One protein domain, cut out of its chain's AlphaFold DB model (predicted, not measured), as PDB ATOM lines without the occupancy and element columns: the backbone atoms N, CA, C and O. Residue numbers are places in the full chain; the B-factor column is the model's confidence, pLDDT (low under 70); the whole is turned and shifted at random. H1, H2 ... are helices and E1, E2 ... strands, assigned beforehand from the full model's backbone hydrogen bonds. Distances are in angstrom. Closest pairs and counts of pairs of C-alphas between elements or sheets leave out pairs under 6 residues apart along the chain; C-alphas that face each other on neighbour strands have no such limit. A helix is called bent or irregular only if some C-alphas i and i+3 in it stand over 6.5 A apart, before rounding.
ATOM      1  N   ALA A  13      -3.181  21.210 -15.348       94.94
ATOM      2  CA  ALA A  13      -3.035  20.053 -16.226       94.94
ATOM      3  C   ALA A  13      -2.639  20.465 -17.650       94.94
ATOM      4  O   ALA A  13      -1.792  19.816 -18.263       94.94
ATOM      5  N   MET A  14      -3.205  21.561 -18.160       92.94
ATOM      6  CA  MET A  14      -2.860  22.096 -19.474       92.94
ATOM      7  C   MET A  14      -1.407  22.584 -19.518       92.94
ATOM      8  O   MET A  14      -0.674  22.228 -20.439       92.94
ATOM      9  N   VAL A  15      -0.957  23.324 -18.498       95.25
ATOM     10  CA  VAL A  15       0.442  23.772 -18.389       95.25
ATOM     11  C   VAL A  15       1.400  22.578 -18.322       95.25
ATOM     12  O   VAL A  15       2.397  22.543 -19.045       95.25
ATOM     13  N   LEU A  16       1.084  21.561 -17.515       94.88
ATOM     14  CA  LEU A  16       1.888  20.339 -17.429       94.88
ATOM     15  C   LEU A  16       1.914  19.563 -18.751       94.88
ATOM     16  O   LEU A  16       2.966  19.049 -19.124       94.88
ATOM     17  N   ALA A  17       0.801  19.512 -19.486       94.88
ATOM     18  CA  ALA A  17       0.745  18.875 -20.798       94.88
ATOM     19  C   ALA A  17       1.629  19.598 -21.826       94.88
ATOM     20  O   ALA A  17       2.342  18.940 -22.582       94.88
ATOM     21  N   PHE A  18       1.651  20.936 -21.821       95.25
ATOM     22  CA  PHE A  18       2.557  21.711 -22.675       95.25
ATOM     23  C   PHE A  18       4.031  21.477 -22.323       95.25
ATOM     24  O   PHE A  18       4.844  21.257 -23.222       95.25
ATOM     25  N   LEU A  19       4.383  21.458 -21.034       93.31
ATOM     26  CA  LEU A  19       5.748  21.139 -20.598       93.31
ATOM     27  C   LEU A  19       6.153  19.712 -20.985       93.31
ATOM     28  O   LEU A  19       7.264  19.490 -21.468       93.31
ATOM     29  N   PHE A  20       5.243  18.751 -20.826       92.94
ATOM     30  CA  PHE A  20       5.471  17.370 -21.237       92.94
ATOM     31  C   PHE A  20       5.643  17.243 -22.757       92.94
ATOM     32  O   PHE A  20       6.502  16.496 -23.215       92.94
ATOM     33  N   LEU A  21       4.890  18.009 -23.550       93.19
ATOM     34  CA  LEU A  21       5.047  18.040 -25.003       93.19
ATOM     35  C   LEU A  21       6.436  18.549 -25.412       93.19
ATOM     36  O   LEU A  21       7.091  17.922 -26.241       93.19
ATOM     37  N   ILE A  22       6.924  19.626 -24.787       93.38
ATOM     38  CA  ILE A  22       8.294  20.121 -25.014       93.38
ATOM     39  C   ILE A  22       9.319  19.036 -24.654       93.38
ATOM     40  O   ILE A  22      10.252  18.782 -25.417       93.38
ATOM     41  N   PHE A  23       9.122  18.359 -23.521       93.06
ATOM     42  CA  PHE A  23       9.993  17.278 -23.064       93.06
ATOM     43  C   PHE A  23      10.058  16.113 -24.064       93.06
ATOM     44  O   PHE A  23      11.150  15.680 -24.428       93.06
ATOM     45  N   VAL A  24       8.912  15.640 -24.561       93.00
ATOM     46  CA  VAL A  24       8.837  14.531 -25.528       93.00
ATOM     47  C   VAL A  24       9.475  14.887 -26.872       93.00
ATOM     48  O   VAL A  24       9.956  13.992 -27.559       93.00
ATOM     49  N   ILE A  25       9.522  16.167 -27.244       92.06
ATOM     50  CA  ILE A  25      10.185  16.613 -28.476       92.06
ATOM     51  C   ILE A  25      11.705  16.713 -28.280       92.06
ATOM     52  O   ILE A  25      12.462  16.262 -29.135       92.06
ATOM     53  N   TYR A  26      12.168  17.291 -27.169       93.25
ATOM     54  CA  TYR A  26      13.591  17.594 -26.989       93.25
ATOM     55  C   TYR A  26      14.424  16.391 -26.526       93.25
ATOM     56  O   TYR A  26      15.555  16.206 -26.976       93.25
ATOM     57  N   VAL A  27      13.877  15.551 -25.642       92.94
ATOM     58  CA  VAL A  27      14.623  14.426 -25.056       92.94
ATOM     59  C   VAL A  27      15.088  13.406 -26.105       92.94
ATOM     60  O   VAL A  27      16.264  13.044 -26.064       92.94
ATOM     61  N   PRO A  28      14.263  12.967 -27.078       92.62
ATOM     62  CA  PRO A  28      14.722  12.054 -28.125       92.62
ATOM     63  C   PRO A  28      15.858  12.629 -28.961       92.62
ATOM     64  O   PRO A  28      16.823  11.924 -29.227       92.62
ATOM     65  N   VAL A  29      15.780  13.915 -29.323       93.50
ATOM     66  CA  VAL A  29      16.821  14.584 -30.120       93.50
ATOM     67  C   VAL A  29      18.157  14.575 -29.380       93.50
ATOM     68  O   VAL A  29      19.193  14.308 -29.986       93.50
ATOM     69  N   PHE A  30      18.134  14.809 -28.067       93.00
ATOM     70  CA  PHE A  30      19.325  14.718 -27.229       93.00
ATOM     71  C   PHE A  30      19.899  13.291 -27.183       93.00
ATOM     72  O   PHE A  30      21.102  13.114 -27.362       93.00
ATOM     73  N   ILE A  31      19.047  12.274 -27.001       93.69
ATOM     74  CA  ILE A  31      19.473  10.864 -26.972       93.69
ATOM     75  C   ILE A  31      20.058  10.434 -28.323       93.69
ATOM     76  O   ILE A  31      21.110   9.809 -28.353       93.69
ATOM     77  N   TRP A  32      19.432  10.795 -29.444       94.00
ATOM     78  CA  TRP A  32      19.938  10.448 -30.776       94.00
ATOM     79  C   TRP A  32      21.285  11.104 -31.080       94.00
ATOM     80  O   TRP A  32      22.152  10.481 -31.687       94.00
ATOM     81  N   ALA A  33      21.493  12.347 -30.635       94.69
ATOM     82  CA  ALA A  33      22.790  13.005 -30.770       94.69
ATOM     83  C   ALA A  33      23.893  12.247 -30.007       94.69
ATOM     84  O   ALA A  33      25.002  12.091 -30.516       94.69
ATOM     85  N   GLU A  34      23.574  11.741 -28.816       93.81
ATOM     86  CA  GLU A  34      24.475  10.912 -28.015       93.81
ATOM     87  C   GLU A  34      24.731   9.537 -28.665       93.81
ATOM     88  O   GLU A  34      25.880   9.108 -28.758       93.81
ATOM     89  N   GLU A  35      23.696   8.870 -29.185       93.56
ATOM     90  CA  GLU A  35      23.822   7.607 -29.935       93.56
ATOM     91  C   GLU A  35      24.760   7.753 -31.141       93.56
ATOM     92  O   GLU A  35      25.670   6.939 -31.321       93.56
ATOM     93  N   HIS A  36      24.596   8.821 -31.927       93.94
ATOM     94  CA  HIS A  36      25.457   9.105 -33.076       93.94
ATOM     95  C   HIS A  36      26.905   9.414 -32.681       93.94
ATOM     96  O   HIS A  36      27.832   9.024 -33.395       93.94
ATOM     97  N   ASP A  37      27.129  10.092 -31.555       94.75
ATOM     98  CA  ASP A  37      28.480  10.348 -31.051       94.75
ATOM     99  C   ASP A  37      29.168   9.044 -30.615       94.75
ATOM    100  O   ASP A  37      30.307   8.780 -31.016       94.75
ATOM    101  N   TYR A  38      28.468   8.168 -29.884       94.31
ATOM    102  CA  TYR A  38      28.993   6.848 -29.520       94.31
ATOM    103  C   TYR A  38      29.299   5.979 -30.738       94.31
ATOM    104  O   TYR A  38      30.350   5.333 -30.786       94.31
ATOM    105  N   GLU A  39      28.416   5.985 -31.733       93.62
ATOM    106  CA  GLU A  39      28.614   5.267 -32.984       93.62
ATOM    107  C   GLU A  39      29.852   5.778 -33.729       93.62
ATOM    108  O   GLU A  39      30.727   4.989 -34.095       93.62
ATOM    109  N   LYS A  40      29.983   7.100 -33.889       94.62
ATOM    110  CA  LYS A  40      31.133   7.726 -34.549       94.62
ATOM    111  C   LYS A  40      32.443   7.407 -33.831       94.62
ATOM    112  O   LYS A  40      33.410   7.013 -34.482       94.62
ATOM    113  N   ARG A  41      32.479   7.533 -32.499       94.69
ATOM    114  CA  ARG A  41      33.659   7.189 -31.687       94.69
ATOM    115  C   ARG A  41      33.998   5.708 -31.791       94.69
ATOM    116  O   ARG A  41      35.161   5.358 -31.933       94.69
ATOM    117  N   SER A  42      32.995   4.833 -31.775       94.62
ATOM    118  CA  SER A  42      33.236   3.401 -31.918       94.62
ATOM    119  C   SER A  42      33.781   3.042 -33.298       94.62
ATOM    120  O   SER A  42      34.668   2.202 -33.395       94.62
ATOM    121  N   ARG A  43      33.264   3.650 -34.370       94.81
ATOM    122  CA  ARG A  43      33.782   3.439 -35.731       94.81
ATOM    123  C   ARG A  43      35.207   3.966 -35.876       94.81
ATOM    124  O   ARG A  43      36.033   3.289 -36.475       94.81
ATOM    125  N   PHE A  44      35.515   5.110 -35.263       94.44
ATOM    126  CA  PHE A  44      36.882   5.628 -35.174       94.44
ATOM    127  C   PHE A  44      37.816   4.646 -34.449       94.44
ATOM    128  O   PHE A  44      38.884   4.328 -34.962       94.44
ATOM    129  N   ASN A  45      37.403   4.105 -33.301       94.94
ATOM    130  CA  ASN A  45      38.178   3.107 -32.562       94.94
ATOM    131  C   ASN A  45      38.421   1.833 -33.389       94.94
ATOM    132  O   ASN A  45      39.556   1.374 -33.483       94.94
ATOM    133  N   MET A  46      37.385   1.302 -34.050       94.50
ATOM    134  CA  MET A  46      37.520   0.135 -34.935       94.50
ATOM    135  C   MET A  46      38.462   0.396 -36.110       94.50
ATOM    136  O   MET A  46      39.253  -0.479 -36.448       94.50
ATOM    137  N   GLN A  47      38.405   1.592 -36.701       94.69
ATOM    138  CA  GLN A  47      39.312   1.986 -37.774       94.69
ATOM    139  C   GLN A  47      40.764   2.039 -37.287       94.69
ATOM    140  O   GLN A  47      41.626   1.468 -37.936       94.69
ATOM    141  N   ASN A  48      41.028   2.620 -36.112       95.00
ATOM    142  CA  ASN A  48      42.380   2.636 -35.541       95.00
ATOM    143  C   ASN A  48      42.921   1.228 -35.283       95.00
ATOM    144  O   ASN A  48      44.079   0.962 -35.579       95.00
ATOM    145  N   ILE A  49      42.094   0.324 -34.748       94.94
ATOM    146  CA  ILE A  49      42.486  -1.080 -34.550       94.94
ATOM    147  C   ILE A  49      42.848  -1.723 -35.887       94.94
ATOM    148  O   ILE A  49      43.879  -2.381 -35.990       94.94
ATOM    149  N   TYR A  50      42.007  -1.516 -36.901       94.94
ATOM    150  CA  TYR A  50      42.251  -2.032 -38.240       94.94
ATOM    151  C   TYR A  50      43.568  -1.497 -38.817       94.94
ATOM    152  O   TYR A  50      44.411  -2.276 -39.247       94.94
ATOM    153  N   ASP A  51      43.785  -0.187 -38.759       95.44
ATOM    154  CA  ASP A  51      44.986   0.439 -39.308       95.44
ATOM    155  C   ASP A  51      46.257  -0.023 -38.579       95.44
ATOM    156  O   ASP A  51      47.263  -0.305 -39.226       95.44
ATOM    157  N   VAL A  52      46.213  -0.185 -37.250       96.00
ATOM    158  CA  VAL A  52      47.334  -0.741 -36.466       96.00
ATOM    159  C   VAL A  52      47.693  -2.154 -36.926       96.00
ATOM    160  O   VAL A  52      48.870  -2.434 -37.135       96.00
ATOM    161  N   GLU A  53      46.707  -3.031 -37.112       94.69
ATOM    162  CA  GLU A  53      46.947  -4.398 -37.589       94.69
ATOM    163  C   GLU A  53      47.503  -4.421 -39.021       94.69
ATOM    164  O   GLU A  53      48.403  -5.204 -39.315       94.69
ATOM    165  N   VAL A  54      47.044  -3.522 -39.902       95.06
ATOM    166  CA  VAL A  54      47.599  -3.380 -41.259       95.06
ATOM    167  C   VAL A  54      49.064  -2.949 -41.216       95.06
ATOM    168  O   VAL A  54      49.894  -3.550 -41.895       95.06
ATOM    169  N   PHE A  55      49.419  -1.947 -40.408       96.06
ATOM    170  CA  PHE A  55      50.823  -1.559 -40.249       96.06
ATOM    171  C   PHE A  55      51.659  -2.678 -39.630       96.06
ATOM    172  O   PHE A  55      52.805  -2.876 -40.022       96.06
ATOM    173  N   TYR A  56      51.102  -3.427 -38.681       95.44
ATOM    174  CA  TYR A  56      51.798  -4.551 -38.072       95.44
ATOM    175  C   TYR A  56      52.087  -5.668 -39.085       95.44
ATOM    176  O   TYR A  56      53.206  -6.187 -39.108       95.44
ATOM    177  N   GLU A  57      51.130  -5.999 -39.959       94.44
ATOM    178  CA  GLU A  57      51.339  -6.961 -41.051       94.44
ATOM    179  C   GLU A  57      52.378  -6.461 -42.049       94.44
ATOM    180  O   GLU A  57      53.261  -7.226 -42.421       94.44
ATOM    181  N   GLN A  58      52.355  -5.175 -42.403       94.56
ATOM    182  CA  GLN A  58      53.364  -4.594 -43.292       94.56
ATOM    183  C   GLN A  58      54.778  -4.667 -42.704       94.56
ATOM    184  O   GLN A  58      55.730  -4.881 -43.446       94.56
ATOM    185  N   LEU A  59      54.916  -4.496 -41.385       95.50
ATOM    186  CA  LEU A  59      56.210  -4.544 -40.704       95.50
ATOM    187  C   LEU A  59      56.697  -5.979 -40.458       95.50
ATOM    188  O   LEU A  59      57.892  -6.231 -40.551       95.50
ATOM    189  N   THR A  60      55.813  -6.913 -40.095       93.69
ATOM    190  CA  THR A  60      56.201  -8.257 -39.607       93.69
ATOM    191  C   THR A  60      55.827  -9.407 -40.547       93.69
ATOM    192  O   THR A  60      56.257 -10.542 -40.343       93.69
ATOM    193  N   GLY A  61      55.010  -9.143 -41.566       91.50
ATOM    194  CA  GLY A  61      54.498 -10.112 -42.538       91.50
ATOM    195  C   GLY A  61      53.279 -10.930 -42.089       91.50
ATOM    196  O   GLY A  61      52.803 -11.766 -42.863       91.50
ATOM    197  N   SER A  62      52.772 -10.728 -40.867       91.50
ATOM    198  CA  SER A  62      51.597 -11.434 -40.327       91.50
ATOM    199  C   SER A  62      50.775 -10.549 -39.390       91.50
ATOM    200  O   SER A  62      51.300  -9.594 -38.828       91.50
ATOM    201  N   TYR A  63      49.499 -10.876 -39.191       91.88
ATOM    202  CA  TYR A  63      48.633 -10.170 -38.244       91.88
ATOM    203  C   TYR A  63      48.814 -10.678 -36.810       91.88
ATOM    204  O   TYR A  63      49.142 -11.850 -36.584       91.88
ATOM    205  N   SER A  64      48.543  -9.818 -35.826       89.31
ATOM    206  CA  SER A  64      48.598 -10.189 -34.414       89.31
ATOM    207  C   SER A  64      47.203 -10.528 -33.881       89.31
ATOM    208  O   SER A  64      46.260  -9.762 -34.057       89.31
ATOM    209  N   PRO A  65      47.026 -11.630 -33.129       85.50
ATOM    210  CA  PRO A  65      45.790 -11.845 -32.378       85.50
ATOM    211  C   PRO A  65      45.667 -10.895 -31.171       85.50
ATOM    212  O   PRO A  65      44.606 -10.811 -30.554       85.50
ATOM    213  N   ASN A  66      46.753 -10.215 -30.790       90.81
ATOM    214  CA  ASN A  66      46.809  -9.310 -29.652       90.81
ATOM    215  C   ASN A  66      47.057  -7.871 -30.115       90.81
ATOM    216  O   ASN A  66      48.188  -7.502 -30.445       90.81
ATOM    217  N   PHE A  67      46.014  -7.043 -30.029       91.25
ATOM    218  CA  PHE A  67      46.077  -5.622 -30.375       91.25
ATOM    219  C   PHE A  67      47.177  -4.867 -29.622       91.25
ATOM    220  O   PHE A  67      47.855  -4.026 -30.203       91.25
ATOM    221  N   PHE A  68      47.378  -5.150 -28.330       93.44
ATOM    222  CA  PHE A  68      48.382  -4.432 -27.541       93.44
ATOM    223  C   PHE A  68      49.788  -4.687 -28.077       93.44
ATOM    224  O   PHE A  68      50.598  -3.769 -28.153       93.44
ATOM    225  N   GLU A  69      50.066  -5.925 -28.476       93.31
ATOM    226  CA  GLU A  69      51.342  -6.300 -29.080       93.31
ATOM    227  C   GLU A  69      51.552  -5.576 -30.412       93.31
ATOM    228  O   GLU A  69      52.576  -4.911 -30.576       93.31
ATOM    229  N   ALA A  70      50.552  -5.608 -31.302       94.62
ATOM    230  CA  ALA A  70      50.616  -4.918 -32.587       94.62
ATOM    231  C   ALA A  70      50.835  -3.411 -32.421       94.62
ATOM    232  O   ALA A  70      51.776  -2.843 -32.978       94.62
ATOM    233  N   MET A  71      50.026  -2.772 -31.576       95.62
ATOM    234  CA  MET A  71      50.115  -1.347 -31.267       95.62
ATOM    235  C   MET A  71      51.507  -0.963 -30.755       95.62
ATOM    236  O   MET A  71      52.089   0.016 -31.221       95.62
ATOM    237  N   HIS A  72      52.063  -1.723 -29.808       95.81
ATOM    238  CA  HIS A  72      53.378  -1.419 -29.252       95.81
ATOM    239  C   HIS A  72      54.502  -1.595 -30.274       95.81
ATOM    240  O   HIS A  72      55.403  -0.757 -30.303       95.81
ATOM    241  N   VAL A  73      54.449  -2.624 -31.121       96.00
ATOM    242  CA  VAL A  73      55.446  -2.833 -32.183       96.00
ATOM    243  C   VAL A  73      55.394  -1.699 -33.204       96.00
ATOM    244  O   VAL A  73      56.425  -1.077 -33.456       96.00
ATOM    245  N   VAL A  74      54.208  -1.362 -33.720       96.62
ATOM    246  CA  VAL A  74      54.045  -0.292 -34.720       96.62
ATOM    247  C   VAL A  74      54.477   1.064 -34.150       96.62
ATOM    248  O   VAL A  74      55.254   1.783 -34.781       96.62
ATOM    249  N   ASN A  75      54.035   1.407 -32.935       95.75
ATOM    250  CA  ASN A  75      54.414   2.669 -32.298       95.75
ATOM    251  C   ASN A  75      55.921   2.744 -32.022       95.75
ATOM    252  O   ASN A  75      56.510   3.810 -32.187       95.75
ATOM    253  N   SER A  76      56.552   1.629 -31.639       95.69
ATOM    254  CA  SER A  76      58.000   1.586 -31.398       95.69
ATOM    255  C   SER A  76      58.797   1.683 -32.696       95.69
ATOM    256  O   SER A  76      59.795   2.390 -32.732       95.69
ATOM    257  N   ALA A  77      58.344   1.038 -33.778       95.81
ATOM    258  CA  ALA A  77      58.956   1.185 -35.099       95.81
ATOM    259  C   ALA A  77      58.934   2.652 -35.552       95.81
ATOM    260  O   ALA A  77      59.933   3.179 -36.042       95.81
ATOM    261  N   ARG A  78      57.808   3.338 -35.320       95.00
ATOM    262  CA  ARG A  78      57.656   4.764 -35.617       95.00
ATOM    263  C   ARG A  78      58.556   5.637 -34.754       95.00
ATOM    264  O   ARG A  78      59.152   6.576 -35.272       95.00
ATOM    265  N   ASP A  79      58.645   5.356 -33.459       94.75
ATOM    266  CA  ASP A  79      59.505   6.110 -32.543       94.75
ATOM    267  C   ASP A  79      60.988   5.959 -32.912       94.75
ATOM    268  O   ASP A  79      61.705   6.954 -33.003       94.75
ATOM    269  N   SER A  80      61.425   4.743 -33.251       94.94
ATOM    270  CA  SER A  80      62.783   4.489 -33.740       94.94
ATOM    271  C   SER A  80      63.083   5.236 -35.041       94.94
ATOM    272  O   SER A  80      64.131   5.866 -35.135       94.94
ATOM    273  N   LEU A  81      62.155   5.240 -36.010       94.25
ATOM    274  CA  LEU A  81      62.318   5.990 -37.264       94.25
ATOM    275  C   LEU A  81      62.399   7.510 -37.041       94.25
ATOM    276  O   LEU A  81      63.109   8.211 -37.758       94.25
ATOM    277  N   LEU A  82      61.679   8.039 -36.047       92.44
ATOM    278  CA  LEU A  82      61.811   9.447 -35.667       92.44
ATOM    279  C   LEU A  82      63.132   9.752 -34.960       92.44
ATOM    280  O   LEU A  82      63.661  10.853 -35.116       92.44
ATOM    281  N   GLY A  83      63.636   8.812 -34.161       93.19
ATOM    282  CA  GLY A  83      64.919   8.935 -33.476       93.19
ATOM    283  C   GLY A  83      66.112   8.846 -34.429       93.19
ATOM    284  O   GLY A  83      67.100   9.555 -34.241       93.19
ATOM    285  N   ASP A  84      66.002   8.011 -35.460       93.81
ATOM    286  CA  ASP A  84      67.007   7.820 -36.498       93.81
ATOM    287  C   ASP A  84      66.340   7.680 -37.874       93.81
ATOM    288  O   ASP A  84      65.732   6.663 -38.202       93.81
ATOM    289  N   SER A  85      66.505   8.700 -38.717       90.25
ATOM    290  CA  SER A  85      65.948   8.719 -40.074       90.25
ATOM    291  C   SER A  85      66.508   7.625 -40.993       90.25
ATOM    292  O   SER A  85      65.944   7.394 -42.059       90.25
ATOM    293  N   LEU A  86      67.628   6.991 -40.625       92.69
ATOM    294  CA  LEU A  86      68.216   5.863 -41.354       92.69
ATOM    295  C   LEU A  86      67.741   4.500 -40.823       92.69
ATOM    296  O   LEU A  86      68.205   3.470 -41.311       92.69
ATOM    297  N   TYR A  87      66.808   4.473 -39.864       93.31
ATOM    298  CA  TYR A  87      66.211   3.258 -39.305       93.31
ATOM    299  C   TYR A  87      65.174   2.640 -40.263       93.31
ATOM    300  O   TYR A  87      63.983   2.552 -39.967       93.31
ATOM    301  N   VAL A  88      65.641   2.251 -41.450       95.00
ATOM    302  CA  VAL A  88      64.861   1.665 -42.550       95.00
ATOM    303  C   VAL A  88      65.393   0.271 -42.917       95.00
ATOM    304  O   VAL A  88      66.527  -0.079 -42.580       95.00
ATOM    305  N   GLY A  89      64.581  -0.530 -43.607       95.25
ATOM    306  CA  GLY A  89      64.850  -1.921 -43.981       95.25
ATOM    307  C   GLY A  89      64.627  -2.918 -42.841       95.25
ATOM    308  O   GLY A  89      63.907  -2.631 -41.882       95.25
ATOM    309  N   GLU A  90      65.279  -4.081 -42.933       96.12
ATOM    310  CA  GLU A  90      65.234  -5.119 -41.900       96.12
ATOM    311  C   GLU A  90      65.894  -4.633 -40.603       96.12
ATOM    312  O   GLU A  90      67.114  -4.481 -40.503       96.12
ATOM    313  N   GLN A  91      65.069  -4.413 -39.588       94.94
ATOM    314  CA  GLN A  91      65.457  -3.968 -38.261       94.94
ATOM    315  C   GLN A  91      64.969  -4.950 -37.198       94.94
ATOM    316  O   GLN A  91      64.119  -5.816 -37.426       94.94
ATOM    317  N   SER A  92      65.514  -4.810 -35.991       93.31
ATOM    318  CA  SER A  92      65.115  -5.630 -34.857       93.31
ATOM    319  C   SER A  92      64.742  -4.779 -33.652       93.31
ATOM    320  O   SER A  92      65.533  -3.961 -33.182       93.31
ATOM    321  N   LEU A  93      63.530  -4.990 -33.139       93.31
ATOM    322  CA  LEU A  93      62.976  -4.299 -31.981       93.31
ATOM    323  C   LEU A  93      62.901  -5.257 -30.796       93.31
ATOM    324  O   LEU A  93      62.391  -6.367 -30.914       93.31
ATOM    325  N   THR A  94      63.370  -4.825 -29.629       93.12
ATOM    326  CA  THR A  94      63.206  -5.598 -28.389       93.12
ATOM    327  C   THR A  94      62.099  -4.983 -27.549       93.12
ATOM    328  O   THR A  94      62.274  -3.908 -26.981       93.12
ATOM    329  N   LEU A  95      60.963  -5.672 -27.448       92.44
ATOM    330  CA  LEU A  95      59.794  -5.244 -26.679       92.44
ATOM    331  C   LEU A  95      59.340  -6.386 -25.772       92.44
ATOM    332  O   LEU A  95      59.321  -7.543 -26.178       92.44
ATOM    333  N   PHE A  96      58.996  -6.078 -24.520       90.12
ATOM    334  CA  PHE A  96      58.520  -7.072 -23.541       90.12
ATOM    335  C   PHE A  96      59.457  -8.281 -23.341       90.12
ATOM    336  O   PHE A  96      59.006  -9.382 -23.030       90.12
ATOM    337  N   GLY A  97      60.767  -8.092 -23.535       88.62
ATOM    338  CA  GLY A  97      61.757  -9.174 -23.466       88.62
ATOM    339  C   GLY A  97      61.721 -10.147 -24.652       88.62
ATOM    340  O   GLY A  97      62.339 -11.206 -24.579       88.62
ATOM    341  N   ARG A  98      61.007  -9.806 -25.730       91.50
ATOM    342  CA  ARG A  98      60.962 -10.532 -27.003       91.50
ATOM    343  C   ARG A  98      61.580  -9.687 -28.111       91.50
ATOM    344  O   ARG A  98      61.524  -8.460 -28.066       91.50
ATOM    345  N   GLN A  99      62.160 -10.362 -29.094       93.06
ATOM    346  CA  GLN A  99      62.751  -9.735 -30.266       93.06
ATOM    347  C   GLN A  99      61.784  -9.857 -31.445       93.06
ATOM    348  O   GLN A  99      61.334 -10.955 -31.765       93.06
ATOM    349  N   TYR A 100      61.468  -8.726 -32.064       94.31
ATOM    350  CA  TYR A 100      60.617  -8.610 -33.241       94.31
ATOM    351  C   TYR A 100      61.489  -8.211 -34.423       94.31
ATOM    352  O   TYR A 100      62.229  -7.233 -34.338       94.31
ATOM    353  N   ASN A 101      61.393  -8.960 -35.516       95.00
ATOM    354  CA  ASN A 101      62.003  -8.575 -36.781       95.00
ATOM    355  C   ASN A 101      60.969  -7.760 -37.552       95.00
ATOM    356  O   ASN A 101      59.857  -8.243 -37.769       95.00
ATOM    357  N   VAL A 102      61.324  -6.525 -37.891       96.12
ATOM    358  CA  VAL A 102      60.449  -5.590 -38.598       96.12
ATOM    359  C   VAL A 102      61.145  -5.091 -39.854       96.12
ATOM    360  O   VAL A 102      62.332  -4.794 -39.808       96.12
ATOM    361  N   ASP A 103      60.420  -4.985 -40.959       96.56
ATOM    362  CA  ASP A 103      60.909  -4.370 -42.193       96.56
ATOM    363  C   ASP A 103      60.291  -2.975 -42.353       96.56
ATOM    364  O   ASP A 103      59.098  -2.822 -42.621       96.56
ATOM    365  N   ILE A 104      61.093  -1.935 -42.114       95.88
ATOM    366  CA  ILE A 104      60.638  -0.543 -42.139       95.88
ATOM    367  C   ILE A 104      60.888   0.048 -43.524       95.88
ATOM    368  O   ILE A 104      62.004   0.429 -43.873       95.88
ATOM    369  N   TYR A 105      59.828   0.190 -44.310       94.81
ATOM    370  CA  TYR A 105      59.903   0.810 -45.630       94.81
ATOM    371  C   TYR A 105      60.039   2.344 -45.549       94.81
ATOM    372  O   TYR A 105      59.575   2.983 -44.605       94.81
ATOM    373  N   GLU A 106      60.637   2.964 -46.572       92.50
ATOM    374  CA  GLU A 106      61.004   4.397 -46.565       92.50
ATOM    375  C   GLU A 106      59.824   5.345 -46.289       92.50
ATOM    376  O   GLU A 106      59.967   6.357 -45.605       92.50
ATOM    377  N   THR A 107      58.633   5.019 -46.795       93.94
ATOM    378  CA  THR A 107      57.430   5.849 -46.627       93.94
ATOM    379  C   THR A 107      56.634   5.531 -45.358       93.94
ATOM    380  O   THR A 107      55.544   6.074 -45.186       93.94
ATOM    381  N   PHE A 108      57.136   4.669 -44.464       95.00
ATOM    382  CA  PHE A 108      56.403   4.209 -43.279       95.00
ATOM    383  C   PHE A 108      55.993   5.362 -42.365       95.00
ATOM    384  O   PHE A 108      54.815   5.487 -42.040       95.00
ATOM    385  N   GLY A 109      56.928   6.247 -42.009       92.88
ATOM    386  CA  GLY A 109      56.640   7.383 -41.126       92.88
ATOM    387  C   GLY A 109      55.576   8.322 -41.700       92.88
ATOM    388  O   GLY A 109      54.657   8.730 -40.992       92.88
ATOM    389  N   PHE A 110      55.647   8.599 -43.006       92.12
ATOM    390  CA  PHE A 110      54.648   9.413 -43.699       92.12
ATOM    391  C   PHE A 110      53.273   8.734 -43.708       92.12
ATOM    392  O   PHE A 110      52.278   9.346 -43.321       92.12
ATOM    393  N   ASN A 111      53.212   7.457 -44.098       94.56
ATOM    394  CA  ASN A 111      51.965   6.698 -44.115       94.56
ATOM    395  C   ASN A 111      51.345   6.645 -42.718       94.56
ATOM    396  O   ASN A 111      50.167   6.946 -42.563       94.56
ATOM    397  N   TYR A 112      52.141   6.354 -41.691       94.88
ATOM    398  CA  TYR A 112      51.696   6.336 -40.303       94.88
ATOM    399  C   TYR A 112      51.089   7.684 -39.882       94.88
ATOM    400  O   TYR A 112      49.949   7.734 -39.412       94.88
ATOM    401  N   ASP A 113      51.812   8.791 -40.090       92.00
ATOM    402  CA  ASP A 113      51.354  10.121 -39.677       92.00
ATOM    403  C   ASP A 113      50.111  10.580 -40.465       92.00
ATOM    404  O   ASP A 113      49.279  11.304 -39.917       92.00
ATOM    405  N   THR A 114      49.944  10.152 -41.721       91.69
ATOM    406  CA  THR A 114      48.740  10.457 -42.518       91.69
ATOM    407  C   THR A 114      47.533   9.587 -42.169       91.69
ATOM    408  O   THR A 114      46.413  10.098 -42.196       91.69
ATOM    409  N   THR A 115      47.738   8.312 -41.823       94.25
ATOM    410  CA  THR A 115      46.658   7.382 -41.460       94.25
ATOM    411  C   THR A 115      46.083   7.714 -40.091       94.25
ATOM    412  O   THR A 115      44.868   7.832 -39.941       94.25
ATOM    413  N   PHE A 116      46.943   7.903 -39.090       93.81
ATOM    414  CA  PHE A 116      46.486   8.184 -37.730       93.81
ATOM    415  C   PHE A 116      46.257   9.678 -37.489       93.81
ATOM    416  O   PHE A 116      45.405  10.057 -36.686       93.81
ATOM    417  N   GLY A 117      47.001  10.549 -38.170       91.88
ATOM    418  CA  GLY A 117      46.953  11.982 -37.925       91.88
ATOM    419  C   GLY A 117      45.631  12.643 -38.316       91.88
ATOM    420  O   GLY A 117      44.970  12.304 -39.296       91.88
ATOM    421  N   PHE A 118      45.275  13.689 -37.576       91.69
ATOM    422  CA  PHE A 118      44.121  14.520 -37.895       91.69
ATOM    423  C   PHE A 118      44.539  15.699 -38.761       91.69
ATOM    424  O   PHE A 118      45.366  16.516 -38.342       91.69
ATOM    425  N   ASP A 186      46.568   4.322 -28.977       91.94
ATOM    426  CA  ASP A 186      46.757   3.955 -27.584       91.94
ATOM    427  C   ASP A 186      45.781   2.849 -27.168       91.94
ATOM    428  O   ASP A 186      44.921   2.393 -27.923       91.94
ATOM    429  N   SER A 187      45.902   2.396 -25.926       90.69
ATOM    430  CA  SER A 187      45.032   1.350 -25.390       90.69
ATOM    431  C   SER A 187      43.563   1.774 -25.284       90.69
ATOM    432  O   SER A 187      42.689   0.908 -25.182       90.69
ATOM    433  N   SER A 188      43.262   3.077 -25.313       90.00
ATOM    434  CA  SER A 188      41.895   3.581 -25.181       90.00
ATOM    435  C   SER A 188      41.040   3.235 -26.402       90.00
ATOM    436  O   SER A 188      39.839   2.985 -26.258       90.00
ATOM    437  N   THR A 189      41.655   3.109 -27.585       89.81
ATOM    438  CA  THR A 189      40.946   2.739 -28.816       89.81
ATOM    439  C   THR A 189      40.535   1.268 -28.848       89.81
ATOM    440  O   THR A 189      39.684   0.899 -29.647       89.81
ATOM    441  N   TYR A 190      41.067   0.419 -27.958       92.38
ATOM    442  CA  TYR A 190      40.722  -1.007 -27.909       92.38
ATOM    443  C   TYR A 190      39.358  -1.302 -27.262       92.38
ATOM    444  O   TYR A 190      38.825  -2.406 -27.394       92.38
ATOM    445  N   SER A 191      38.778  -0.328 -26.559       92.75
ATOM    446  CA  SER A 191      37.513  -0.494 -25.842       92.75
ATOM    447  C   SER A 191      36.368   0.236 -26.537       92.75
ATOM    448  O   SER A 191      36.512   1.364 -27.014       92.75
ATOM    449  N   CYS A 192      35.190  -0.388 -26.557       92.25
ATOM    450  CA  CYS A 192      33.971   0.252 -27.029       92.25
ATOM    451  C   CYS A 192      33.559   1.379 -26.068       92.25
ATOM    452  O   CYS A 192      33.390   1.116 -24.873       92.25
ATOM    453  N   PRO A 193      33.319   2.609 -26.556       92.44
ATOM    454  CA  PRO A 193      33.005   3.749 -25.695       92.44
ATOM    455  C   PRO A 193      31.661   3.607 -24.965       92.44
ATOM    456  O   PRO A 193      31.447   4.272 -23.956       92.44
ATOM    457  N   LEU A 194      30.764   2.746 -25.463       91.38
ATOM    458  CA  LEU A 194      29.430   2.547 -24.896       91.38
ATOM    459  C   LEU A 194      29.375   1.398 -23.877       91.38
ATOM    460  O   LEU A 194      28.746   1.523 -22.833       91.38
ATOM    461  N   THR A 195      30.023   0.267 -24.169       90.38
ATOM    462  CA  THR A 195      29.954  -0.939 -23.321       90.38
ATOM    463  C   THR A 195      31.199  -1.196 -22.490       90.38
ATOM    464  O   THR A 195      31.172  -2.140 -21.708       90.38
ATOM    465  N   THR A 196      32.281  -0.442 -22.725       90.44
ATOM    466  CA  THR A 196      33.640  -0.654 -22.182       90.44
ATOM    467  C   THR A 196      34.236  -2.043 -22.444       90.44
ATOM    468  O   THR A 196      35.320  -2.361 -21.963       90.44
ATOM    469  N   LYS A 197      33.562  -2.868 -23.254       92.44
ATOM    470  CA  LYS A 197      34.052  -4.168 -23.718       92.44
ATOM    471  C   LYS A 197      35.051  -3.971 -24.852       92.44
ATOM    472  O   LYS A 197      34.882  -3.061 -25.664       92.44
ATOM    473  N   SER A 198      36.045  -4.848 -24.931       93.31
ATOM    474  CA  SER A 198      37.002  -4.865 -26.037       93.31
ATOM    475  C   SER A 198      36.334  -5.234 -27.360       93.31
ATOM    476  O   SER A 198      35.352  -5.982 -27.385       93.31
ATOM    477  N   TYR A 199      36.888  -4.735 -28.463       93.12
ATOM    478  CA  TYR A 199      36.510  -5.198 -29.798       93.12
ATOM    479  C   TYR A 199      36.964  -6.640 -30.032       93.12
ATOM    480  O   TYR A 199      37.907  -7.123 -29.407       93.12
ATOM    481  N   ILE A 200      36.263  -7.332 -30.928       91.56
ATOM    482  CA  ILE A 200      36.587  -8.708 -31.301       91.56
ATOM    483  C   ILE A 200      37.438  -8.645 -32.566       91.56
ATOM    484  O   ILE A 200      36.967  -8.170 -33.600       91.56
ATOM    485  N   ILE A 201      38.679  -9.118 -32.471       91.31
ATOM    486  CA  ILE A 201      39.610  -9.218 -33.595       91.31
ATOM    487  C   ILE A 201      39.706 -10.692 -33.979       91.31
ATOM    488  O   ILE A 201      40.111 -11.521 -33.169       91.31
ATOM    489  N   ASN A 202      39.303 -11.016 -35.204       90.50
ATOM    490  CA  ASN A 202      39.437 -12.357 -35.763       90.50
ATOM    491  C   ASN A 202      40.504 -12.321 -36.848       90.50
ATOM    492  O   ASN A 202      40.329 -11.631 -37.850       90.50
ATOM    493  N   VAL A 203      41.584 -13.066 -36.639       87.12
ATOM    494  CA  VAL A 203      42.712 -13.146 -37.564       87.12
ATOM    495  C   VAL A 203      42.711 -14.507 -38.247       87.12
ATOM    496  O   VAL A 203      42.714 -15.541 -37.582       87.12
ATOM    497  N   ASP A 204      42.732 -14.494 -39.574       85.25
ATOM    498  CA  ASP A 204      42.967 -15.648 -40.431       85.25
ATOM    499  C   ASP A 204      44.328 -15.474 -41.121       85.25
ATOM    500  O   ASP A 204      44.461 -14.838 -42.173       85.25
ATOM    501  N   ASN A 205      45.359 -16.040 -40.488       74.81
ATOM    502  CA  ASN A 205      46.735 -15.973 -40.974       74.81
ATOM    503  C   ASN A 205      46.962 -16.782 -42.259       74.81
ATOM    504  O   ASN A 205      47.902 -16.479 -42.990       74.81
ATOM    505  N   GLU A 206      46.126 -17.781 -42.566       75.06
ATOM    506  CA  GLU A 206      46.286 -18.594 -43.778       75.06
ATOM    507  C   GLU A 206      45.890 -17.799 -45.022       75.06
ATOM    508  O   GLU A 206      46.584 -17.826 -46.037       75.06
ATOM    509  N   ASN A 207      44.796 -17.042 -44.924       77.44
ATOM    510  CA  ASN A 207      44.286 -16.232 -46.026       77.44
ATOM    511  C   ASN A 207      44.762 -14.773 -45.996       77.44
ATOM    512  O   ASN A 207      44.329 -13.997 -46.847       77.44
ATOM    513  N   LYS A 208      45.616 -14.393 -45.030       77.25
ATOM    514  CA  LYS A 208      46.006 -12.998 -44.751       77.25
ATOM    515  C   LYS A 208      44.798 -12.066 -44.629       77.25
ATOM    516  O   LYS A 208      44.787 -10.963 -45.167       77.25
ATOM    517  N   LYS A 209      43.771 -12.514 -43.913       84.56
ATOM    518  CA  LYS A 209      42.552 -11.735 -43.684       84.56
ATOM    519  C   LYS A 209      42.360 -11.516 -42.206       84.56
ATOM    520  O   LYS A 209      42.635 -12.392 -41.394       84.56
ATOM    521  N   PHE A 210      41.815 -10.365 -41.854       90.38
ATOM    522  CA  PHE A 210      41.362 -10.139 -40.497       90.38
ATOM    523  C   PHE A 210      40.097  -9.293 -40.476       90.38
ATOM    524  O   PHE A 210      39.738  -8.605 -41.438       90.38
ATOM    525  N   LYS A 211      39.391  -9.401 -39.356       92.50
ATOM    526  CA  LYS A 211      38.097  -8.777 -39.146       92.50
ATOM    527  C   LYS A 211      38.044  -8.129 -37.773       92.50
ATOM    528  O   LYS A 211      38.328  -8.785 -36.772       92.50
ATOM    529  N   VAL A 212      37.606  -6.873 -37.728       92.75
ATOM    530  CA  VAL A 212      37.342  -6.129 -36.490       92.75
ATOM    531  C   VAL A 212      35.833  -5.996 -36.321       92.75
ATOM    532  O   VAL A 212      35.148  -5.471 -37.199       92.75
ATOM    533  N   VAL A 213      35.304  -6.482 -35.200       92.44
ATOM    534  CA  VAL A 213      33.860  -6.518 -34.933       92.44
ATOM    535  C   VAL A 213      33.532  -5.786 -33.638       92.44
ATOM    536  O   VAL A 213      34.175  -5.975 -32.600       92.44
ATOM    537  N   SER A 214      32.484  -4.964 -33.696       92.56
ATOM    538  CA  SER A 214      31.878  -4.331 -32.527       92.56
ATOM    539  C   SER A 214      31.416  -5.375 -31.495       92.56
ATOM    540  O   SER A 214      30.747  -6.341 -31.861       92.56
ATOM    541  N   PRO A 215      31.654  -5.161 -30.184       90.75
ATOM    542  CA  PRO A 215      31.128  -6.044 -29.137       90.75
ATOM    543  C   PRO A 215      29.601  -5.954 -28.984       90.75
ATOM    544  O   PRO A 215      28.996  -6.768 -28.287       90.75
ATOM    545  N   ILE A 216      28.979  -4.939 -29.590       89.12
ATOM    546  CA  ILE A 216      27.527  -4.807 -29.717       89.12
ATOM    547  C   ILE A 216      27.131  -5.369 -31.077       89.12
ATOM    548  O   ILE A 216      27.600  -4.871 -32.106       89.12
ATOM    549  N   THR A 217      26.253  -6.367 -31.069       84.50
ATOM    550  CA  THR A 217      25.714  -7.018 -32.265       84.50
ATOM    551  C   THR A 217      24.206  -6.809 -32.346       84.50
ATOM    552  O   THR A 217      23.561  -6.448 -31.360       84.50
ATOM    553  N   ARG A 218      23.611  -7.076 -33.514       81.31
ATOM    554  CA  ARG A 218      22.146  -7.037 -33.674       81.31
ATOM    555  C   ARG A 218      21.425  -8.061 -32.793       81.31
ATOM    556  O   ARG A 218      20.276  -7.839 -32.431       81.31
ATOM    557  N   GLU A 219      22.093  -9.163 -32.462       82.38
ATOM    558  CA  GLU A 219      21.567 -10.224 -31.597       82.38
ATOM    559  C   GLU A 219      21.573  -9.819 -30.118       82.38
ATOM    560  O   GLU A 219      20.687 -10.216 -29.365       82.38
ATOM    561  N   ASN A 220      22.541  -8.993 -29.711       84.12
ATOM    562  CA  ASN A 220      22.651  -8.463 -28.357       84.12
ATOM    563  C   ASN A 220      22.800  -6.929 -28.382       84.12
ATOM    564  O   ASN A 220      23.897  -6.408 -28.136       84.12
ATOM    565  N   PRO A 221      21.719  -6.198 -28.721       88.25
ATOM    566  CA  PRO A 221      21.751  -4.747 -28.806       88.25
ATOM    567  C   PRO A 221      21.913  -4.128 -27.417       88.25
ATOM    568  O   PRO A 221      21.375  -4.617 -26.419       88.25
ATOM    569  N   TYR A 222      22.621  -3.005 -27.351       90.62
ATOM    570  CA  TYR A 222      22.736  -2.241 -26.118       90.62
ATOM    571  C   TYR A 222      21.476  -1.401 -25.904       90.62
ATOM    572  O   TYR A 222      21.002  -0.741 -26.832       90.62
ATOM    573  N   LYS A 223      20.945  -1.404 -24.678       91.19
ATOM    574  CA  LYS A 223      19.798  -0.585 -24.283       91.19
ATOM    575  C   LYS A 223      19.973  -0.072 -22.859       91.19
ATOM    576  O   LYS A 223      20.074  -0.869 -21.931       91.19
ATOM    577  N   ASP A 224      19.915   1.243 -22.702       90.56
ATOM    578  CA  ASP A 224      20.007   1.937 -21.418       90.56
ATOM    579  C   ASP A 224      18.756   2.816 -21.209       90.56
ATOM    580  O   ASP A 224      18.525   3.739 -21.995       90.56
ATOM    581  N   PRO A 225      17.874   2.507 -20.238       90.19
ATOM    582  CA  PRO A 225      16.653   3.277 -20.000       90.19
ATOM    583  C   PRO A 225      16.972   4.679 -19.463       90.19
ATOM    584  O   PRO A 225      17.638   4.833 -18.444       90.19
ATOM    585  N   ARG A 226      16.435   5.715 -20.115       88.00
ATOM    586  CA  ARG A 226      16.662   7.124 -19.761       88.00
ATOM    587  C   ARG A 226      15.356   7.900 -19.747       88.00
ATOM    588  O   ARG A 226      14.470   7.656 -20.556       88.00
ATOM    589  N   PHE A 227      15.238   8.882 -18.857       84.38
ATOM    590  CA  PHE A 227      14.102   9.814 -18.868       84.38
ATOM    591  C   PHE A 227      12.720   9.117 -18.871       84.38
ATOM    592  O   PHE A 227      11.829   9.490 -19.633       84.38
ATOM    593  N   LEU A 228      12.549   8.103 -18.008       81.88
ATOM    594  CA  LEU A 228      11.335   7.290 -17.786       81.88
ATOM    595  C   LEU A 228      10.854   6.455 -18.987       81.88
ATOM    596  O   LEU A 228      10.795   5.233 -18.889       81.88
ATOM    597  N   ILE A 229      10.482   7.101 -20.094       85.12
ATOM    598  CA  ILE A 229       9.867   6.467 -21.275       85.12
ATOM    599  C   ILE A 229      10.836   6.302 -22.449       85.12
ATOM    600  O   ILE A 229      10.503   5.642 -23.433       85.12
ATOM    601  N   PHE A 230      12.027   6.893 -22.356       90.62
ATOM    602  CA  PHE A 230      13.037   6.828 -23.401       90.62
ATOM    603  C   PHE A 230      14.148   5.839 -23.038       90.62
ATOM    604  O   PHE A 230      14.241   5.301 -21.934       90.62
ATOM    605  N   SER A 231      14.986   5.527 -24.014       90.75
ATOM    606  CA  SER A 231      16.160   4.695 -23.793       90.75
ATOM    607  C   SER A 231      17.167   4.973 -24.882       90.75
ATOM    608  O   SER A 231      16.765   5.020 -26.045       90.75
ATOM    609  N   LEU A 232      18.434   5.058 -24.503       91.50
ATOM    610  CA  LEU A 232      19.539   5.012 -25.442       91.50
ATOM    611  C   LEU A 232      19.658   3.585 -25.978       91.50
ATOM    612  O   LEU A 232      19.624   2.622 -25.204       91.50
ATOM    613  N   LYS A 233      19.756   3.434 -27.296       91.06
ATOM    614  CA  LYS A 233      19.862   2.145 -27.977       91.06
ATOM    615  C   LYS A 233      21.016   2.154 -28.970       91.06
ATOM    616  O   LYS A 233      21.224   3.119 -29.690       91.06
ATOM    617  N   SER A 234      21.714   1.029 -29.070       88.81
ATOM    618  CA  SER A 234      22.652   0.771 -30.164       88.81
ATOM    619  C   SER A 234      22.464  -0.656 -30.667       88.81
ATOM    620  O   SER A 234      22.590  -1.616 -29.906       88.81
ATOM    621  N   ASN A 235      22.160  -0.793 -31.959       83.44
ATOM    622  CA  ASN A 235      21.962  -2.085 -32.631       83.44
ATOM    623  C   ASN A 235      23.272  -2.666 -33.199       83.44
ATOM    624  O   ASN A 235      23.242  -3.606 -33.995       83.44
ATOM    625  N   GLY A 236      24.411  -2.096 -32.799       84.38
ATOM    626  CA  GLY A 236      25.745  -2.454 -33.262       84.38
ATOM    627  C   GLY A 236      26.412  -1.312 -34.017       84.38
ATOM    628  O   GLY A 236      25.758  -0.557 -34.727       84.38
ATOM    629  N   HIS A 237      27.731  -1.200 -33.864       87.19
ATOM    630  CA  HIS A 237      28.516  -0.147 -34.514       87.19
ATOM    631  C   HIS A 237      29.114  -0.579 -35.862       87.19
ATOM    632  O   HIS A 237      29.725   0.244 -36.540       87.19
ATOM    633  N   GLY A 238      28.908  -1.841 -36.254       89.88
ATOM    634  CA  GLY A 238      29.361  -2.415 -37.519       89.88
ATOM    635  C   GLY A 238      30.573  -3.338 -37.394       89.88
ATOM    636  O   GLY A 238      30.936  -3.780 -36.300       89.88
ATOM    637  N   GLU A 239      31.167  -3.638 -38.542       93.06
ATOM    638  CA  GLU A 239      32.365  -4.461 -38.688       93.06
ATOM    639  C   GLU A 239      33.245  -3.963 -39.838       93.06
ATOM    640  O   GLU A 239      32.747  -3.377 -40.801       93.06
ATOM    641  N   ILE A 240      34.549  -4.218 -39.732       93.38
ATOM    642  CA  ILE A 240      35.514  -4.049 -40.821       93.38
ATOM    643  C   ILE A 240      36.015  -5.437 -41.195       93.38
ATOM    644  O   ILE A 240      36.567  -6.138 -40.347       93.38
ATOM    645  N   ASN A 241      35.800  -5.839 -42.444       91.88
ATOM    646  CA  ASN A 241      36.239  -7.119 -42.983       91.88
ATOM    647  C   ASN A 241      37.164  -6.880 -44.173       91.88
ATOM    648  O   ASN A 241      36.690  -6.495 -45.245       91.88
ATOM    649  N   ASP A 242      38.464  -7.102 -43.974       86.62
ATOM    650  CA  ASP A 242      39.474  -6.970 -45.031       86.62
ATOM    651  C   ASP A 242      39.378  -5.619 -45.776       86.62
ATOM    652  O   ASP A 242      39.288  -5.545 -46.999       86.62
ATOM    653  N   GLY A 243      39.257  -4.533 -45.007       85.50
ATOM    654  CA  GLY A 243      39.135  -3.161 -45.513       85.50
ATOM    655  C   GLY A 243      37.711  -2.723 -45.864       85.50
ATOM    656  O   GLY A 243      37.446  -1.524 -45.934       85.50
ATOM    657  N   ASN A 244      36.762  -3.652 -46.008       90.81
ATOM    658  CA  ASN A 244      35.362  -3.311 -46.259       90.81
ATOM    659  C   ASN A 244      34.646  -2.981 -44.952       90.81
ATOM    660  O   ASN A 244      34.533  -3.828 -44.060       90.81
ATOM    661  N   ARG A 245      34.128  -1.759 -44.850       92.69
ATOM    662  CA  ARG A 245      33.380  -1.286 -43.683       92.69
ATOM    663  C   ARG A 245      31.895  -1.545 -43.880       92.69
ATOM    664  O   ARG A 245      31.342  -1.241 -44.928       92.69
ATOM    665  N   SER A 246      31.214  -2.049 -42.858       90.38
ATOM    666  CA  SER A 246      29.780  -2.361 -42.947       90.38
ATOM    667  C   SER A 246      28.858  -1.132 -42.934       90.38
ATOM    668  O   SER A 246      27.640  -1.290 -42.832       90.38
TER     669      SER A 246
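What this domain is: This is residues 13 to 118 and 186 to 246 of the 248 residues of an uncharacterized protein of Candidatus Marinimicrobia bacterium (UniProt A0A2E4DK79). One very long helix, H1, runs through most of a rod-shaped domain, and its first residues, 13 to 22, stick out alone. The small hairpin E5 E6 packs along it, then the sheet E3 E4 E7, and at its far end a head is made with H2, H3 and the hairpin E1 E2. The printed part has 167 residues, with four named helices and seven named strands in the order H1 H2 E1 E2 H3 H4 E3 E4 E5 E6 E7, class mixed; the three sheets are antiparallel. It is loose, with a radius of gyration of the C-alphas of 21.3 A, and spans 77 by 33 by 29 A.

How they stand to each other: H1, residues 13 to 60, is the hub, touching three helices. With its residues 49 to 59 it touches H2, residues 67 to 83, closest at the C-alphas of Tyr 56 and Ala 70, 5.6 A, at a steep tilt of 66 degrees, the same way. E1, residues 89 to 95, and E2, residues 98 to 104, form a hairpin, with N 91 and O 102 at 2.8 A; the closest C-alphas of H1 and E2 are those of Leu 59 and Val 102, 4.8 A. H3, residues 108 to 116, touches H2 at a steep tilt of 54 degrees, opposite ways, closest at the C-alphas of Arg 78 and Gly 109, 6.2 A. H1 and H3 only just touch, with 3 pairs of C-alphas within 8 A, closest those of Asn 48 and Phe 116, 7.2 A. H4, residues 187 to 190, touches H1, closest at the C-alphas of Asn 45 and Thr 189, 4.7 A. E3, residues 200 to 204, and E4, residues 209 to 213, form a hairpin, with N 202 and O 211 at 2.9 A; E7, residues 239 to 241, is the other neighbour of E4, with N 240 and O 212 at 2.9 A. H1 is on this sheet, making two layers, a helix on one face of a sheet; its height over the sheet is 6.4 A, and it lies over E4 and runs along the strands, at 19 degrees to E4 on the local plane. The hairpin of E5, residues 222 to 226, and E6, residues 230 to 234, has N 224 and O 232 at 2.9 A; the closest C-alphas of H1 and E6 are those of Ile 31 and Leu 232, 6.0 A. Every O i to N i+4 pair is within hydrogen-bond range in H2 and H3, and 42 of 44 in H1; H4 is too short for one.

Where its parts are: H1 is 69.7 A long, from C-alpha 13 at (-3.035, 20.053, -16.226) to C-alpha 60 at (56.201, -8.257, -39.607). It is neither bent nor irregular, but only just: C-alphas 25 and 28 are 6.4 A apart. H2 is 24.0 A long, E1 18.3 A and E2 18.1 A. E7 ends at C-alpha 241, (36.239, -7.119, -42.983).

The domain as a whole: The C-alphas farthest apart are those of Ala 13 and Glu 90, 77.2 A. Residues 119 to 185 are not printed; C-alphas 118 and 186 are 15.0 A apart across the cut. Of the links printed whole, none is long. The mean pLDDT of the printed part is 91.9, and no printed residue is under 70.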